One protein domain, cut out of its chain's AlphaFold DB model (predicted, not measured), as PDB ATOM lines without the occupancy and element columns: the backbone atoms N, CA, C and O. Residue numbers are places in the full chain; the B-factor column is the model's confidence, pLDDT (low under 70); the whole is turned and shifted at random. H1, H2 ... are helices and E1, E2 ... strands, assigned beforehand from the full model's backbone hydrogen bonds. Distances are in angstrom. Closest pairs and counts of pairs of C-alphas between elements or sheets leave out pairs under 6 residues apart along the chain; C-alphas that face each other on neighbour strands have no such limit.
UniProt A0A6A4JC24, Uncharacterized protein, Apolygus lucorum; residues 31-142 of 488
ATOM      1  N   SER A  31     172.730 189.021 131.588       75.19
ATOM      2  CA  SER A  31     171.865 189.685 130.597       75.19
ATOM      3  C   SER A  31     171.259 188.737 129.554       75.19
ATOM      4  O   SER A  31     170.063 188.800 129.274       75.19
ATOM      5  N   THR A  32     172.040 187.798 129.008       75.69
ATOM      6  CA  THR A  32     171.535 186.849 127.997       75.69
ATOM      7  C   THR A  32     170.499 185.888 128.585       75.69
ATOM      8  O   THR A  32     169.564 185.488 127.892       75.69
ATOM      9  N   LYS A  33     170.644 185.500 129.858       76.00
ATOM     10  CA  LYS A  33     169.665 184.643 130.544       76.00
ATOM     11  C   LYS A  33     168.406 185.423 130.913       76.00
ATOM     12  O   LYS A  33     167.310 184.895 130.745       76.00
ATOM     13  N   ASP A  34     168.574 186.656 131.371       78.31
ATOM     14  CA  ASP A  34     167.477 187.552 131.728       78.31
ATOM     15  C   ASP A  34     166.585 187.862 130.510       78.31
ATOM     16  O   ASP A  34     165.363 187.781 130.613       78.31
ATOM     17  N   ASN A  35     167.171 188.045 129.323       75.88
ATOM     18  CA  ASN A  35     166.422 188.232 128.071       75.88
ATOM     19  C   ASN A  35     165.628 186.995 127.607       75.88
ATOM     20  O   ASN A  35     164.775 187.115 126.732       75.88
ATOM     21  N   LYS A  36     165.868 185.805 128.178       77.75
ATOM     22  CA  LYS A  36     165.099 184.576 127.886       77.75
ATOM     23  C   LYS A  36     163.837 184.433 128.756       77.75
ATOM     24  O   LYS A  36     163.222 183.370 128.757       77.75
ATOM     25  N   GLY A  37     163.458 185.472 129.507       63.56
ATOM     26  CA  GLY A  37     162.137 185.602 130.138       63.56
ATOM     27  C   GLY A  37     162.018 185.097 131.578       63.56
ATOM     28  O   GLY A  37     160.984 185.299 132.204       63.56
ATOM     29  N   THR A  38     163.058 184.479 132.148       67.88
ATOM     30  CA  THR A  38     163.071 184.064 133.564       67.88
ATOM     31  C   THR A  38     164.164 184.788 134.338       67.88
ATOM     32  O   THR A  38     165.336 184.405 134.311       67.88
ATOM     33  N   HIS A  39     163.763 185.827 135.068       67.50
ATOM     34  CA  HIS A  39     164.636 186.572 135.967       67.50
ATOM     35  C   HIS A  39     164.782 185.839 137.299       67.50
ATOM     36  O   HIS A  39     163.888 185.865 138.145       67.50
ATOM     37  N   SER A  40     165.938 185.219 137.530       66.44
ATOM     38  CA  SER A  40     166.261 184.725 138.869       66.44
ATOM     39  C   SER A  40     166.417 185.906 139.836       66.44
ATOM     40  O   SER A  40     167.003 186.930 139.472       66.44
ATOM     41  N   LYS A  41     165.906 185.764 141.064       74.62
ATOM     42  CA  LYS A  41     166.009 186.763 142.149       74.62
ATOM     43  C   LYS A  41     167.089 186.422 143.185       74.62
ATOM     44  O   LYS A  41     167.083 186.953 144.287       74.62
ATOM     45  N   SER A  42     168.011 185.511 142.868       74.94
ATOM     46  CA  SER A  42     169.057 185.119 143.816       74.94
ATOM     47  C   SER A  42     170.098 186.227 143.992       74.94
ATOM     48  O   SER A  42     170.376 186.984 143.055       74.94
ATOM     49  N   ALA A  43     170.735 186.270 145.167       71.06
ATOM     50  CA  ALA A  43     171.811 187.218 145.470       71.06
ATOM     51  C   ALA A  43     172.921 187.198 144.401       71.06
ATOM     52  O   ALA A  43     173.389 188.241 143.952       71.06
ATOM     53  N   GLY A  44     173.278 186.007 143.906       73.62
ATOM     54  CA  GLY A  44     174.270 185.854 142.842       73.62
ATOM     55  C   GLY A  44     173.827 186.417 141.486       73.62
ATOM     56  O   GLY A  44     174.670 186.898 140.735       73.62
ATOM     57  N   SER A  45     172.533 186.369 141.142       72.06
ATOM     58  CA  SER A  45     172.039 187.033 139.924       72.06
ATOM     59  C   SER A  45     171.990 188.548 140.056       72.06
ATOM     60  O   SER A  45     172.380 189.229 139.113       72.06
ATOM     61  N   SER A  46     171.585 189.074 141.214       77.38
ATOM     62  CA  SER A  46     171.563 190.520 141.460       77.38
ATOM     63  C   SER A  46     172.969 191.118 141.417       77.38
ATOM     64  O   SER A  46     173.179 192.119 140.740       77.38
ATOM     65  N   LEU A  47     173.952 190.453 142.036       77.94
ATOM     66  CA  LEU A  47     175.349 190.898 142.010       77.94
ATOM     67  C   LEU A  47     175.922 190.931 140.586       77.94
ATOM     68  O   LEU A  47     176.611 191.876 140.220       77.94
ATOM     69  N   ARG A  48     175.609 189.931 139.749       83.62
ATOM     70  CA  ARG A  48     176.045 189.929 138.342       83.62
ATOM     71  C   ARG A  48     175.385 191.037 137.522       83.62
ATOM     72  O   ARG A  48     176.072 191.628 136.701       83.62
ATOM     73  N   ARG A  49     174.104 191.354 137.754       81.88
ATOM     74  CA  ARG A  49     173.435 192.499 137.102       81.88
ATOM     75  C   ARG A  49     174.093 193.818 137.487       81.88
ATOM     76  O   ARG A  49     174.403 194.610 136.606       81.88
ATOM     77  N   TYR A  50     174.345 194.014 138.780       84.31
ATOM     78  CA  TYR A  50     175.048 195.191 139.281       84.31
ATOM     79  C   TYR A  50     176.445 195.311 138.661       84.31
ATOM     80  O   TYR A  50     176.790 196.355 138.122       84.31
ATOM     81  N   ASN A  51     177.216 194.220 138.641       85.56
ATOM     82  CA  ASN A  51     178.545 194.203 138.034       85.56
ATOM     83  C   ASN A  51     178.512 194.468 136.520       85.56
ATOM     84  O   ASN A  51     179.402 195.143 136.018       85.56
ATOM     85  N   GLU A  52     177.522 193.945 135.786       84.00
ATOM     86  CA  GLU A  52     177.343 194.235 134.354       84.00
ATOM     87  C   GLU A  52     177.026 195.722 134.119       84.00
ATOM     88  O   GLU A  52     177.608 196.333 133.223       84.00
ATOM     89  N   GLN A  53     176.156 196.317 134.943       84.19
ATOM     90  CA  GLN A  53     175.801 197.739 134.861       84.19
ATOM     91  C   GLN A  53     176.973 198.651 135.237       84.19
ATOM     92  O   GLN A  53     177.307 199.548 134.468       84.19
ATOM     93  N   SER A  54     177.639 198.386 136.363       87.50
ATOM     94  CA  SER A  54     178.819 199.137 136.808       87.50
ATOM     95  C   SER A  54     179.962 199.034 135.795       87.50
ATOM     96  O   SER A  54     180.592 200.039 135.481       87.50
ATOM     97  N   LEU A  55     180.185 197.855 135.196       85.75
ATOM     98  CA  LEU A  55     181.177 197.692 134.130       85.75
ATOM     99  C   LEU A  55     180.847 198.573 132.918       85.75
ATOM    100  O   LEU A  55     181.739 199.228 132.383       85.75
ATOM    101  N   ALA A  56     179.583 198.601 132.486       84.56
ATOM    102  CA  ALA A  56     179.155 199.436 131.368       84.56
ATOM    103  C   ALA A  56     179.303 200.936 131.679       84.56
ATOM    104  O   ALA A  56     179.821 201.671 130.842       84.56
ATOM    105  N   GLN A  57     178.921 201.369 132.884       86.88
ATOM    106  CA  GLN A  57     179.072 202.754 133.344       86.88
ATOM    107  C   GLN A  57     180.541 203.181 133.378       86.88
ATOM    108  O   GLN A  57     180.889 204.194 132.781       86.88
ATOM    109  N   HIS A  58     181.422 202.376 133.980       88.19
ATOM    110  CA  HIS A  58     182.854 202.679 134.035       88.19
ATOM    111  C   HIS A  58     183.485 202.747 132.638       88.19
ATOM    112  O   HIS A  58     184.370 203.565 132.402       88.19
ATOM    113  N   ILE A  59     183.047 201.901 131.693       87.88
ATOM    114  CA  ILE A  59     183.498 201.993 130.297       87.88
ATOM    115  C   ILE A  59     183.050 203.327 129.691       87.88
ATOM    116  O   ILE A  59     183.877 204.019 129.113       87.88
ATOM    117  N   GLN A  60     181.778 203.706 129.827       86.31
ATOM    118  CA  GLN A  60     181.260 204.959 129.267       86.31
ATOM    119  C   GLN A  60     181.943 206.195 129.860       86.31
ATOM    120  O   GLN A  60     182.300 207.110 129.123       86.31
ATOM    121  N   GLU A  61     182.173 206.205 131.171       89.25
ATOM    122  CA  GLU A  61     182.895 207.273 131.856       89.25
ATOM    123  C   GLU A  61     184.340 207.376 131.361       89.25
ATOM    124  O   GLU A  61     184.774 208.454 130.965       89.25
ATOM    125  N   LEU A  62     185.055 206.249 131.267       90.38
ATOM    126  CA  LEU A  62     186.419 206.226 130.740       90.38
ATOM    127  C   LEU A  62     186.479 206.750 129.300       90.38
ATOM    128  O   LEU A  62     187.368 207.523 128.959       90.38
ATOM    129  N   MET A  63     185.518 206.360 128.463       88.38
ATOM    130  CA  MET A  63     185.432 206.835 127.084       88.38
ATOM    131  C   MET A  63     185.153 208.330 126.988       88.38
ATOM    132  O   MET A  63     185.672 208.988 126.091       88.38
ATOM    133  N   LYS A  64     184.343 208.867 127.904       88.94
ATOM    134  CA  LYS A  64     184.075 210.301 127.990       88.94
ATOM    135  C   LYS A  64     185.338 211.059 128.396       88.94
ATOM    136  O   LYS A  64     185.686 212.035 127.740       88.94
ATOM    137  N   THR A  65     186.051 210.571 129.412       91.69
ATOM    138  CA  THR A  65     187.328 211.143 129.864       91.69
ATOM    139  C   THR A  65     188.385 211.106 128.761       91.69
ATOM    140  O   THR A  65     189.111 212.074 128.573       91.69
ATOM    141  N   TRP A  66     188.441 210.021 127.984       91.25
ATOM    142  CA  TRP A  66     189.376 209.865 126.863       91.25
ATOM    143  C   TRP A  66     188.867 210.451 125.541       91.25
ATOM    144  O   TRP A  66     189.547 210.333 124.525       91.25
ATOM    145  N   GLY A  67     187.698 211.094 125.518       88.06
ATOM    146  CA  GLY A  67     187.099 211.662 124.307       88.06
ATOM    147  C   GLY A  67     188.052 212.568 123.511       88.06
ATOM    148  O   GLY A  67     188.250 212.311 122.320       88.06
ATOM    149  N   PRO A  68     188.710 213.565 124.140       88.75
ATOM    150  CA  PRO A  68     189.682 214.429 123.466       88.75
ATOM    151  C   PRO A  68     190.854 213.656 122.853       88.75
ATOM    152  O   PRO A  68     191.379 214.029 121.804       88.75
ATOM    153  N   ASP A  69     191.255 212.554 123.487       87.06
ATOM    154  CA  ASP A  69     192.331 211.713 122.993       87.06
ATOM    155  C   ASP A  69     191.897 210.817 121.840       87.06
ATOM    156  O   ASP A  69     192.644 210.696 120.872       87.06
ATOM    157  N   ILE A  70     190.699 210.242 121.908       88.00
ATOM    158  CA  ILE A  70     190.136 209.376 120.867       88.00
ATOM    159  C   ILE A  70     189.949 210.146 119.555       88.00
ATOM    160  O   ILE A  70     190.160 209.594 118.474       88.00
ATOM    161  N   VAL A  71     189.589 211.433 119.619       88.38
ATOM    162  CA  VAL A  71     189.449 212.277 118.421       88.38
ATOM    163  C   VAL A  71     190.772 212.402 117.661       88.38
ATOM    164  O   VAL A  71     190.754 212.364 116.437       88.38
ATOM    165  N   LYS A  72     191.910 212.453 118.360       88.12
ATOM    166  CA  LYS A  72     193.245 212.551 117.747       88.12
ATOM    167  C   LYS A  72     193.786 211.217 117.209       88.12
ATOM    168  O   LYS A  72     194.884 211.201 116.673       88.12
ATOM    169  N   CYS A  73     193.095 210.094 117.414       87.81
ATOM    170  CA  CYS A  73     193.550 208.799 116.908       87.81
ATOM    171  C   CYS A  73     193.271 208.665 115.407       87.81
ATOM    172  O   CYS A  73     192.141 208.909 114.975       87.81
ATOM    173  N   ASP A  74     194.247 208.153 114.655       90.00
ATOM    174  CA  ASP A  74     194.081 207.800 113.238       90.00
ATOM    175  C   ASP A  74     193.295 206.494 113.058       90.00
ATOM    176  O   ASP A  74     192.428 206.378 112.193       90.00
ATOM    177  N   LEU A  75     193.570 205.502 113.910       90.69
ATOM    178  CA  LEU A  75     192.941 204.183 113.886       90.69
ATOM    179  C   LEU A  75     192.507 203.760 115.288       90.69
ATOM    180  O   LEU A  75     193.215 203.966 116.274       90.69
ATOM    181  N   ILE A  76     191.343 203.115 115.371       92.00
ATOM    182  CA  ILE A  76     190.770 202.604 116.617       92.00
ATOM    183  C   ILE A  76     190.558 201.099 116.470       92.00
ATOM    184  O   ILE A  76     189.589 200.638 115.859       92.00
ATOM    185  N   PHE A  77     191.459 200.320 117.066       92.56
ATOM    186  CA  PHE A  77     191.340 198.866 117.103       92.56
ATOM    187  C   PHE A  77     190.505 198.414 118.297       92.56
ATOM    188  O   PHE A  77     190.772 198.784 119.439       92.56
ATOM    189  N   TYR A  78     189.507 197.565 118.047       91.62
ATOM    190  CA  TYR A  78     188.652 197.035 119.105       91.62
ATOM    191  C   TYR A  78     188.401 195.529 118.976       91.62
ATOM    192  O   TYR A  78     188.434 194.928 117.898       91.62
ATOM    193  N   ARG A  79     188.099 194.913 120.122       90.81
ATOM    194  CA  ARG A  79     187.577 193.548 120.233       90.81
ATOM    195  C   ARG A  79     186.419 193.548 121.221       90.81
ATOM    196  O   ARG A  79     186.615 193.735 122.417       90.81
ATOM    197  N   ALA A  80     185.219 193.283 120.719       88.19
ATOM    198  CA  ALA A  80     184.015 193.121 121.525       88.19
ATOM    199  C   ALA A  80     183.265 191.872 121.057       88.19
ATOM    200  O   ALA A  80     182.607 191.874 120.020       88.19
ATOM    201  N   VAL A  81     183.412 190.770 121.795       84.50
ATOM    202  CA  VAL A  81     182.772 189.494 121.445       84.50
ATOM    203  C   VAL A  81     181.381 189.436 122.068       84.50
ATOM    204  O   VAL A  81     181.242 189.574 123.282       84.50
ATOM    205  N   GLY A  82     180.359 189.196 121.245       81.19
ATOM    206  CA  GLY A  82     178.971 189.039 121.682       81.19
ATOM    207  C   GLY A  82     178.181 190.350 121.793       81.19
ATOM    208  O   GLY A  82     178.733 191.449 121.835       81.19
ATOM    209  N   ARG A  83     176.848 190.215 121.845       78.56
ATOM    210  CA  ARG A  83     175.890 191.337 121.800       78.56
ATOM    211  C   ARG A  83     176.038 192.308 122.976       78.56
ATOM    212  O   ARG A  83     175.915 193.510 122.777       78.56
ATOM    213  N   SER A  84     176.332 191.801 124.176       78.06
ATOM    214  CA  SER A  84     176.475 192.625 125.386       78.06
ATOM    215  C   SER A  84     177.670 193.574 125.295       78.06
ATOM    216  O   SER A  84     177.509 194.774 125.466       78.06
ATOM    217  N   ASN A  85     178.848 193.051 124.948       82.62
ATOM    218  CA  ASN A  85     180.078 193.840 124.857       82.62
ATOM    219  C   ASN A  85     180.019 194.840 123.695       82.62
ATOM    220  O   ASN A  85     180.503 195.960 123.823       82.62
ATOM    221  N   MET A  86     179.389 194.453 122.577       85.44
ATOM    222  CA  MET A  86     179.113 195.377 121.473       85.44
ATOM    223  C   MET A  86     178.187 196.515 121.911       85.44
ATOM    224  O   MET A  86     178.439 197.667 121.573       85.44
ATOM    225  N   SER A  87     177.153 196.217 122.706       82.94
ATOM    226  CA  SER A  87     176.240 197.238 123.228       82.94
ATOM    227  C   SER A  87     176.918 198.214 124.190       82.94
ATOM    228  O   SER A  87     176.469 199.347 124.280       82.94
ATOM    229  N   SER A  88     177.980 197.818 124.898       83.69
ATOM    230  CA  SER A  88     178.718 198.730 125.787       83.69
ATOM    231  C   SER A  88     179.553 199.773 125.036       83.69
ATOM    232  O   SER A  88     179.829 200.828 125.594       83.69
ATOM    233  N   LEU A  89     179.963 199.488 123.794       85.12
ATOM    234  CA  LEU A  89     180.768 200.404 122.973       85.12
ATOM    235  C   LEU A  89     179.937 201.174 121.940       85.12
ATOM    236  O   LEU A  89     180.216 202.340 121.687       85.12
ATOM    237  N   PHE A  90     178.931 200.522 121.351       87.69
ATOM    238  CA  PHE A  90     178.168 201.041 120.209       87.69
ATOM    239  C   PHE A  90     176.661 201.146 120.473       87.69
ATOM    240  O   PHE A  90     175.910 201.508 119.571       87.69
ATOM    241  N   GLY A  91     176.190 200.742 121.655       78.50
ATOM    242  CA  GLY A  91     174.767 200.664 121.981       78.50
ATOM    243  C   GLY A  91     174.328 201.695 123.018       78.50
ATOM    244  O   GLY A  91     175.113 202.151 123.846       78.50
ATOM    245  N   GLY A  92     173.030 202.000 122.995       75.00
ATOM    246  CA  GLY A  92     172.394 202.961 123.896       75.00
ATOM    247  C   GLY A  92     172.388 204.399 123.358       75.00
ATOM    248  O   GLY A  92     173.079 204.700 122.387       75.00
ATOM    249  N   PRO A  93     171.597 205.293 123.980       65.56
ATOM    250  CA  PRO A  93     171.475 206.694 123.563       65.56
ATOM    251  C   PRO A  93     172.768 207.503 123.758       65.56
ATOM    252  O   PRO A  93     172.959 208.519 123.104       65.56
ATOM    253  N   SER A  94     173.674 207.036 124.623       69.94
ATOM    254  CA  SER A  94     174.988 207.631 124.895       69.94
ATOM    255  C   SER A  94     176.122 206.680 124.490       69.94
ATOM    256  O   SER A  94     176.997 206.362 125.301       69.94
ATOM    257  N   ALA A  95     176.063 206.140 123.269       78.50
ATOM    258  CA  ALA A  95     177.092 205.242 122.754       78.50
ATOM    259  C   ALA A  95     178.447 205.976 122.643       78.50
ATOM    260  O   ALA A  95     178.517 207.006 121.974       78.50
ATOM    261  N   PRO A  96     179.525 205.458 123.260       77.44
ATOM    262  CA  PRO A  96     180.834 206.108 123.210       77.44
ATOM    263  C   PRO A  96     181.465 206.224 121.822       77.44
ATOM    264  O   PRO A  96     182.264 207.125 121.585       77.44
ATOM    265  N   LEU A  97     181.161 205.282 120.927       85.00
ATOM    266  CA  LEU A  97     181.684 205.241 119.566       85.00
ATOM    267  C   LEU A  97     180.537 205.024 118.583       85.00
ATOM    268  O   LEU A  97     179.624 204.231 118.828       85.00
ATOM    269  N   LEU A  98     180.618 205.685 117.432       85.69
ATOM    270  CA  LEU A  98     179.685 205.478 116.332       85.69
ATOM    271  C   LEU A  98     180.137 204.282 115.502       85.69
ATOM    272  O   LEU A  98     181.278 204.220 115.062       85.69
ATOM    273  N   LYS A  99     179.229 203.342 115.225       85.06
ATOM    274  CA  LYS A  99     179.540 202.160 114.401       85.06
ATOM    275  C   LYS A  99     179.964 202.522 112.965       85.06
ATOM    276  O   LYS A  99     180.611 201.717 112.307       85.06
ATOM    277  N   SER A 100     179.582 203.707 112.493       85.88
ATOM    278  CA  SER A 100     179.929 204.257 111.180       85.88
ATOM    279  C   SER A 100     181.285 204.970 111.135       85.88
ATOM    280  O   SER A 100     181.646 205.463 110.072       85.88
ATOM    281  N   ASP A 101     182.024 205.062 112.248       88.50
ATOM    282  CA  ASP A 101     183.326 205.738 112.263       88.50
ATOM    283  C   ASP A 101     184.340 204.971 111.382       88.50
ATOM    284  O   ASP A 101     184.641 203.802 111.660       88.50
ATOM    285  N   PRO A 102     184.889 205.603 110.322       89.56
ATOM    286  CA  PRO A 102     185.798 204.953 109.381       89.56
ATOM    287  C   PRO A 102     187.144 204.567 109.997       89.56
ATOM    288  O   PRO A 102     187.882 203.806 109.371       89.56
ATOM    289  N   ARG A 103     187.475 205.039 111.203       91.81
ATOM    290  CA  ARG A 103     188.713 204.700 111.925       91.81
ATOM    291  C   ARG A 103     188.614 203.375 112.675       91.81
ATOM    292  O   ARG A 103     189.631 202.816 113.085       91.81
ATOM    293  N   LEU A 104     187.401 202.846 112.854       91.06
ATOM    294  CA  LEU A 104     187.177 201.603 113.586       91.06
ATOM    295  C   LEU A 104     187.655 200.385 112.794       91.06
ATOM    296  O   LEU A 104     187.255 200.153 111.650       91.06
ATOM    297  N   ARG A 105     188.482 199.556 113.429       90.00
ATOM    298  CA  ARG A 105     188.966 198.283 112.884       90.00
ATOM    299  C   ARG A 105     188.859 197.185 113.933       90.00
ATOM    300  O   ARG A 105     189.148 197.383 115.112       90.00
ATOM    301  N   THR A 106     188.458 195.991 113.513       90.56
ATOM    302  CA  THR A 106     188.519 194.806 114.375       90.56
ATOM    303  C   THR A 106     189.918 194.212 114.351       90.56
ATOM    304  O   THR A 106     190.535 194.151 113.292       90.56
ATOM    305  N   ILE A 107     190.390 193.704 115.489       90.38
ATOM    306  CA  ILE A 107     191.694 193.032 115.555       90.38
ATOM    307  C   ILE A 107     191.663 191.753 114.684       90.38
ATOM    308  O   ILE A 107     190.845 190.861 114.959       90.38
ATOM    309  N   PRO A 108     192.528 191.640 113.653       85.62
ATOM    310  CA  PRO A 108     192.431 190.600 112.622       85.62
ATOM    311  C   PRO A 108     192.941 189.220 113.066       85.62
ATOM    312  O   PRO A 108     192.768 188.243 112.346       85.62
ATOM    313  N   PHE A 109     193.515 189.110 114.265       85.75
ATOM    314  CA  PHE A 109     194.065 187.871 114.814       85.75
ATOM    315  C   PHE A 109     193.501 187.546 116.207       85.75
ATOM    316  O   PHE A 109     192.952 188.429 116.880       85.75
ATOM    317  N   PRO A 110     193.609 186.289 116.676       86.31
ATOM    318  CA  PRO A 110     193.116 185.883 117.988       86.31
ATOM    319  C   PRO A 110     193.731 186.690 119.140       86.31
ATOM    320  O   PRO A 110     194.943 186.879 119.232       86.31
ATOM    321  N   THR A 111     192.869 187.139 120.049       88.69
ATOM    322  CA  THR A 111     193.244 187.887 121.255       88.69
ATOM    323  C   THR A 111     193.011 187.030 122.496       88.69
ATOM    324  O   THR A 111     192.019 186.299 122.562       88.69
ATOM    325  N   ARG A 112     193.901 187.136 123.482       88.62
ATOM    326  CA  ARG A 112     193.818 186.457 124.782       88.62
ATOM    327  C   ARG A 112     192.954 187.264 125.759       88.62
ATOM    328  O   ARG A 112     192.195 188.155 125.373       88.62
ATOM    329  N   ARG A 113     193.033 186.913 127.046       86.62
ATOM    330  CA  ARG A 113     192.347 187.633 128.123       86.62
ATOM    331  C   ARG A 113     192.777 189.111 128.120       86.62
ATOM    332  O   ARG A 113     193.969 189.365 127.991       86.62
ATOM    333  N   PRO A 114     191.842 190.062 128.301       87.19
ATOM    334  CA  PRO A 114     192.149 191.490 128.298       87.19
ATOM    335  C   PRO A 114     193.007 191.888 129.513       87.19
ATOM    336  O   PRO A 114     192.482 192.263 130.559       87.19
ATOM    337  N   THR A 115     194.332 191.825 129.370       89.62
ATOM    338  CA  THR A 115     195.339 192.357 130.310       89.62
ATOM    339  C   THR A 115     196.189 193.425 129.624       89.62
ATOM    340  O   THR A 115     196.189 193.507 128.399       89.62
ATOM    341  N   PHE A 116     196.903 194.260 130.385       87.56
ATOM    342  CA  PHE A 116     197.757 195.303 129.801       87.56
ATOM    343  C   PHE A 116     198.818 194.710 128.858       87.56
ATOM    344  O   PHE A 116     198.897 195.122 127.704       87.56
ATOM    345  N   ASN A 117     199.496 193.643 129.292       88.19
ATOM    346  CA  ASN A 117     200.476 192.905 128.484       88.19
ATOM    347  C   ASN A 117     199.875 192.366 127.180       88.19
ATOM    348  O   ASN A 117     200.543 192.325 126.151       88.19
ATOM    349  N   GLU A 118     198.603 191.950 127.199       90.69
ATOM    350  CA  GLU A 118     197.935 191.504 125.978       90.69
ATOM    351  C   GLU A 118     197.719 192.663 125.007       90.69
ATOM    352  O   GLU A 118     197.874 192.471 123.804       90.69
ATOM    353  N   VAL A 119     197.403 193.867 125.492       89.81
ATOM    354  CA  VAL A 119     197.265 195.017 124.596       89.81
ATOM    355  C   VAL A 119     198.619 195.477 124.060       89.81
ATOM    356  O   VAL A 119     198.695 195.787 122.878       89.81
ATOM    357  N   GLN A 120     199.685 195.442 124.867       89.19
ATOM    358  CA  GLN A 120     201.049 195.686 124.380       89.19
ATOM    359  C   GLN A 120     201.422 194.689 123.279       89.19
ATOM    360  O   GLN A 120     201.809 195.097 122.190       89.19
ATOM    361  N   ARG A 121     201.188 193.388 123.497       89.25
ATOM    362  CA  ARG A 121     201.425 192.346 122.486       89.25
ATOM    363  C   ARG A 121     200.631 192.590 121.202       89.25
ATOM    364  O   ARG A 121     201.172 192.462 120.109       89.25
ATOM    365  N   VAL A 122     199.339 192.911 121.319       89.69
ATOM    366  CA  VAL A 122     198.472 193.223 120.169       89.69
ATOM    367  C   VAL A 122     198.992 194.447 119.419       89.69
ATOM    368  O   VAL A 122     199.034 194.424 118.195       89.69
ATOM    369  N   HIS A 123     199.388 195.492 120.143       88.50
ATOM    370  CA  HIS A 123     199.947 196.705 119.565       88.50
ATOM    371  C   HIS A 123     201.245 196.411 118.805       88.50
ATOM    372  O   HIS A 123     201.336 196.763 117.634       88.50
ATOM    373  N   SER A 124     202.192 195.688 119.411       87.50
ATOM    374  CA  SER A 124     203.430 195.271 118.744       87.50
ATOM    375  C   SER A 124     203.139 194.485 117.466       87.50
ATOM    376  O   SER A 124     203.705 194.788 116.427       87.50
ATOM    377  N   LEU A 125     202.198 193.536 117.487       86.81
ATOM    378  CA  LEU A 125     201.832 192.784 116.280       86.81
ATOM    379  C   LEU A 125     201.196 193.643 115.177       86.81
ATOM    380  O   LEU A 125     201.331 193.299 114.009       86.81
ATOM    381  N   LEU A 126     200.468 194.705 115.528       87.75
ATOM    382  CA  LEU A 126     199.866 195.619 114.550       87.75
ATOM    383  C   LEU A 126     200.873 196.637 114.001       87.75
ATOM    384  O   LEU A 126     200.685 197.121 112.889       87.75
ATOM    385  N   ALA A 127     201.904 196.970 114.780       86.81
ATOM    386  CA  ALA A 127     202.937 197.937 114.418       86.81
ATOM    387  C   ALA A 127     204.147 197.303 113.708       86.81
ATOM    388  O   ALA A 127     204.911 198.011 113.058       86.81
ATOM    389  N   LEU A 128     204.338 195.985 113.831       84.12
ATOM    390  CA  LEU A 128     205.441 195.258 113.208       84.12
ATOM    391  C   LEU A 128     205.069 194.733 111.820       84.12
ATOM    392  O   LEU A 128     203.953 194.271 111.578       84.12
ATOM    393  N   THR A 129     206.048 194.755 110.918       83.44
ATOM    394  CA  THR A 129     205.940 194.134 109.595       83.44
ATOM    395  C   THR A 129     206.574 192.750 109.650       83.44
ATOM    396  O   THR A 129     207.720 192.612 110.069       83.44
ATOM    397  N   PHE A 130     205.836 191.726 109.227       80.50
ATOM    398  CA  PHE A 130     206.333 190.353 109.156       80.50
ATOM    399  C   PHE A 130     206.646 189.986 107.709       80.50
ATOM    400  O   PHE A 130     205.807 190.167 106.824       80.50
ATOM    401  N   ILE A 131     207.843 189.451 107.481       83.94
ATOM    402  CA  ILE A 131     208.252 188.889 106.195       83.94
ATOM    403  C   ILE A 131     207.973 187.388 106.248       83.94
ATOM    404  O   ILE A 131     208.362 186.714 107.199       83.94
ATOM    405  N   TYR A 132     207.266 186.877 105.243       81.50
ATOM    406  CA  TYR A 132     206.958 185.457 105.112       81.50
ATOM    407  C   TYR A 132     207.518 184.939 103.791       81.50
ATOM    408  O   TYR A 132     207.276 185.543 102.748       81.50
ATOM    409  N   ASP A 133     208.177 183.781 103.829       82.69
ATOM    410  CA  ASP A 133     208.794 183.166 102.645       82.69
ATOM    411  C   ASP A 133     207.764 182.666 101.617       82.69
ATOM    412  O   ASP A 133     208.074 182.467 100.445       82.69
ATOM    413  N   SER A 134     206.511 182.453 102.038       87.06
ATOM    414  CA  SER A 134     205.420 182.055 101.146       87.06
ATOM    415  C   SER A 134     204.050 182.572 101.598       87.06
ATOM    416  O   SER A 134     203.764 182.738 102.788       87.06
ATOM    417  N   ASN A 135     203.148 182.765 100.630       80.00
ATOM    418  CA  ASN A 135     201.758 183.174 100.878       80.00
ATOM    419  C   ASN A 135     200.972 182.106 101.678       80.00
ATOM    420  O   ASN A 135     200.089 182.430 102.473       80.00
ATOM    421  N   GLU A 136     201.315 180.823 101.533       78.38
ATOM    422  CA  GLU A 136     200.695 179.741 102.313       78.38
ATOM    423  C   GLU A 136     201.048 179.822 103.806       78.38
ATOM    424  O   GLU A 136     200.173 179.651 104.661       78.38
ATOM    425  N   MET A 137     202.300 180.159 104.136       74.38
ATOM    426  CA  MET A 137     202.727 180.386 105.524       74.38
ATOM    427  C   MET A 137     202.019 181.588 106.154       74.38
ATOM    428  O   MET A 137     201.574 181.516 107.300       74.38
ATOM    429  N   PHE A 138     201.816 182.662 105.389       77.56
ATOM    430  CA  PHE A 138     201.033 183.807 105.850       77.56
ATOM    431  C   PHE A 138     199.597 183.399 106.227       77.56
ATOM    432  O   PHE A 138     199.140 183.676 107.339       77.56
ATOM    433  N   LYS A 139     198.899 182.655 105.358       73.88
ATOM    434  CA  LYS A 139     197.510 182.221 105.602       73.88
ATOM    435  C   LYS A 139     197.361 181.260 106.786       73.88
ATOM    436  O   LYS A 139     196.307 181.246 107.421       73.88
ATOM    437  N   THR A 140     198.378 180.452 107.088       73.81
ATOM    438  CA  THR A 140     198.350 179.538 108.245       73.81
ATOM    439  C   THR A 140     198.658 180.244 109.567       73.81
ATOM    440  O   THR A 140     198.118 179.844 110.598       73.81
ATOM    441  N   SER A 141     199.452 181.320 109.545       68.44
ATOM    442  CA  SER A 141     199.815 182.088 110.747       68.44
ATOM    443  C   SER A 141     198.638 182.857 111.372       68.44
ATOM    444  O   SER A 141     198.547 182.971 112.596       68.44
ATOM    445  N   PHE A 142     197.681 183.306 110.553       65.31
ATOM    446  CA  PHE A 142     196.473 184.000 110.999       65.31
ATOM    447  C   PHE A 142     195.221 183.343 110.404       65.31
ATOM    448  O   PHE A 142     194.717 183.796 109.373       65.31
TER     449      PHE A 142
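Overview. This is residues 31 to 142 of the 488 residues of an uncharacterized protein of Apolygus lucorum (UniProt A0A6A4JC24). The model is a loose, open string of helices: long H2 forms one side with short H4 packed on part of it, the small parallel strand pair E1 and E2 lies near the middle, and H5 and H6 lie towards the other end, touching no helix. The printed part has 112 residues, with six named helices and two named strands in the order H1 H2 H3 E1 H4 E2 H5 H6; the class is mostly helix. It is loose, with a radius of gyration of the C-alphas of 18.0 A, and elongated, spanning 58 by 34 by 26 A.

Arrangement. H1, residues 31 to 34, is close to but not clearly touching H2, residues 43 to 65, with the closest C-alphas, Ser 31 and Arg 49, 7.3 A apart. H2 and H3, residues 67 to 71, meet only through their link. H2 touches H4, residues 83 to 90, with its residues 56 to 60 alone, at a shallow tilt of 24 degrees, the same way; the closest C-alphas, Ala 56 and Ser 88, are 5.6 A apart. E1, residues 76 to 78, and E2, residues 104 to 106, are parallel at 35 degrees, with N 105 and O 76 within hydrogen-bond range at 2.9 A. E1, H4 and E2 form a strand-helix-strand unit, two parallel neighbour strands with a helix between them along the chain, and its crossover is right-handed. H5, residues 116 to 127, and H6, residues 135 to 141, are apart. Every O i to N i+4 pair is within hydrogen-bond range in H2, H3, H5 and H6, and 3 of 4 in H4; H1 is too short for such a pair.

Along the chain. H1 begins at C-alpha 31 (171.865, 189.685, 130.597). H2 is 32.5 A long and H5 16.4 A. H6 ends at C-alpha 141 (199.815, 182.088, 110.747).

Size, cuts and confidence. The C-alphas of Lys 41 and Asp 133, the two farthest apart, are 58.3 A apart. The printed part has no cut. The link from H4 to E2, 13 residues, is long. The mean pLDDT of the printed part is 83.3; residues 37 to 40, 93 to 94 and 141 to 142 are under 70.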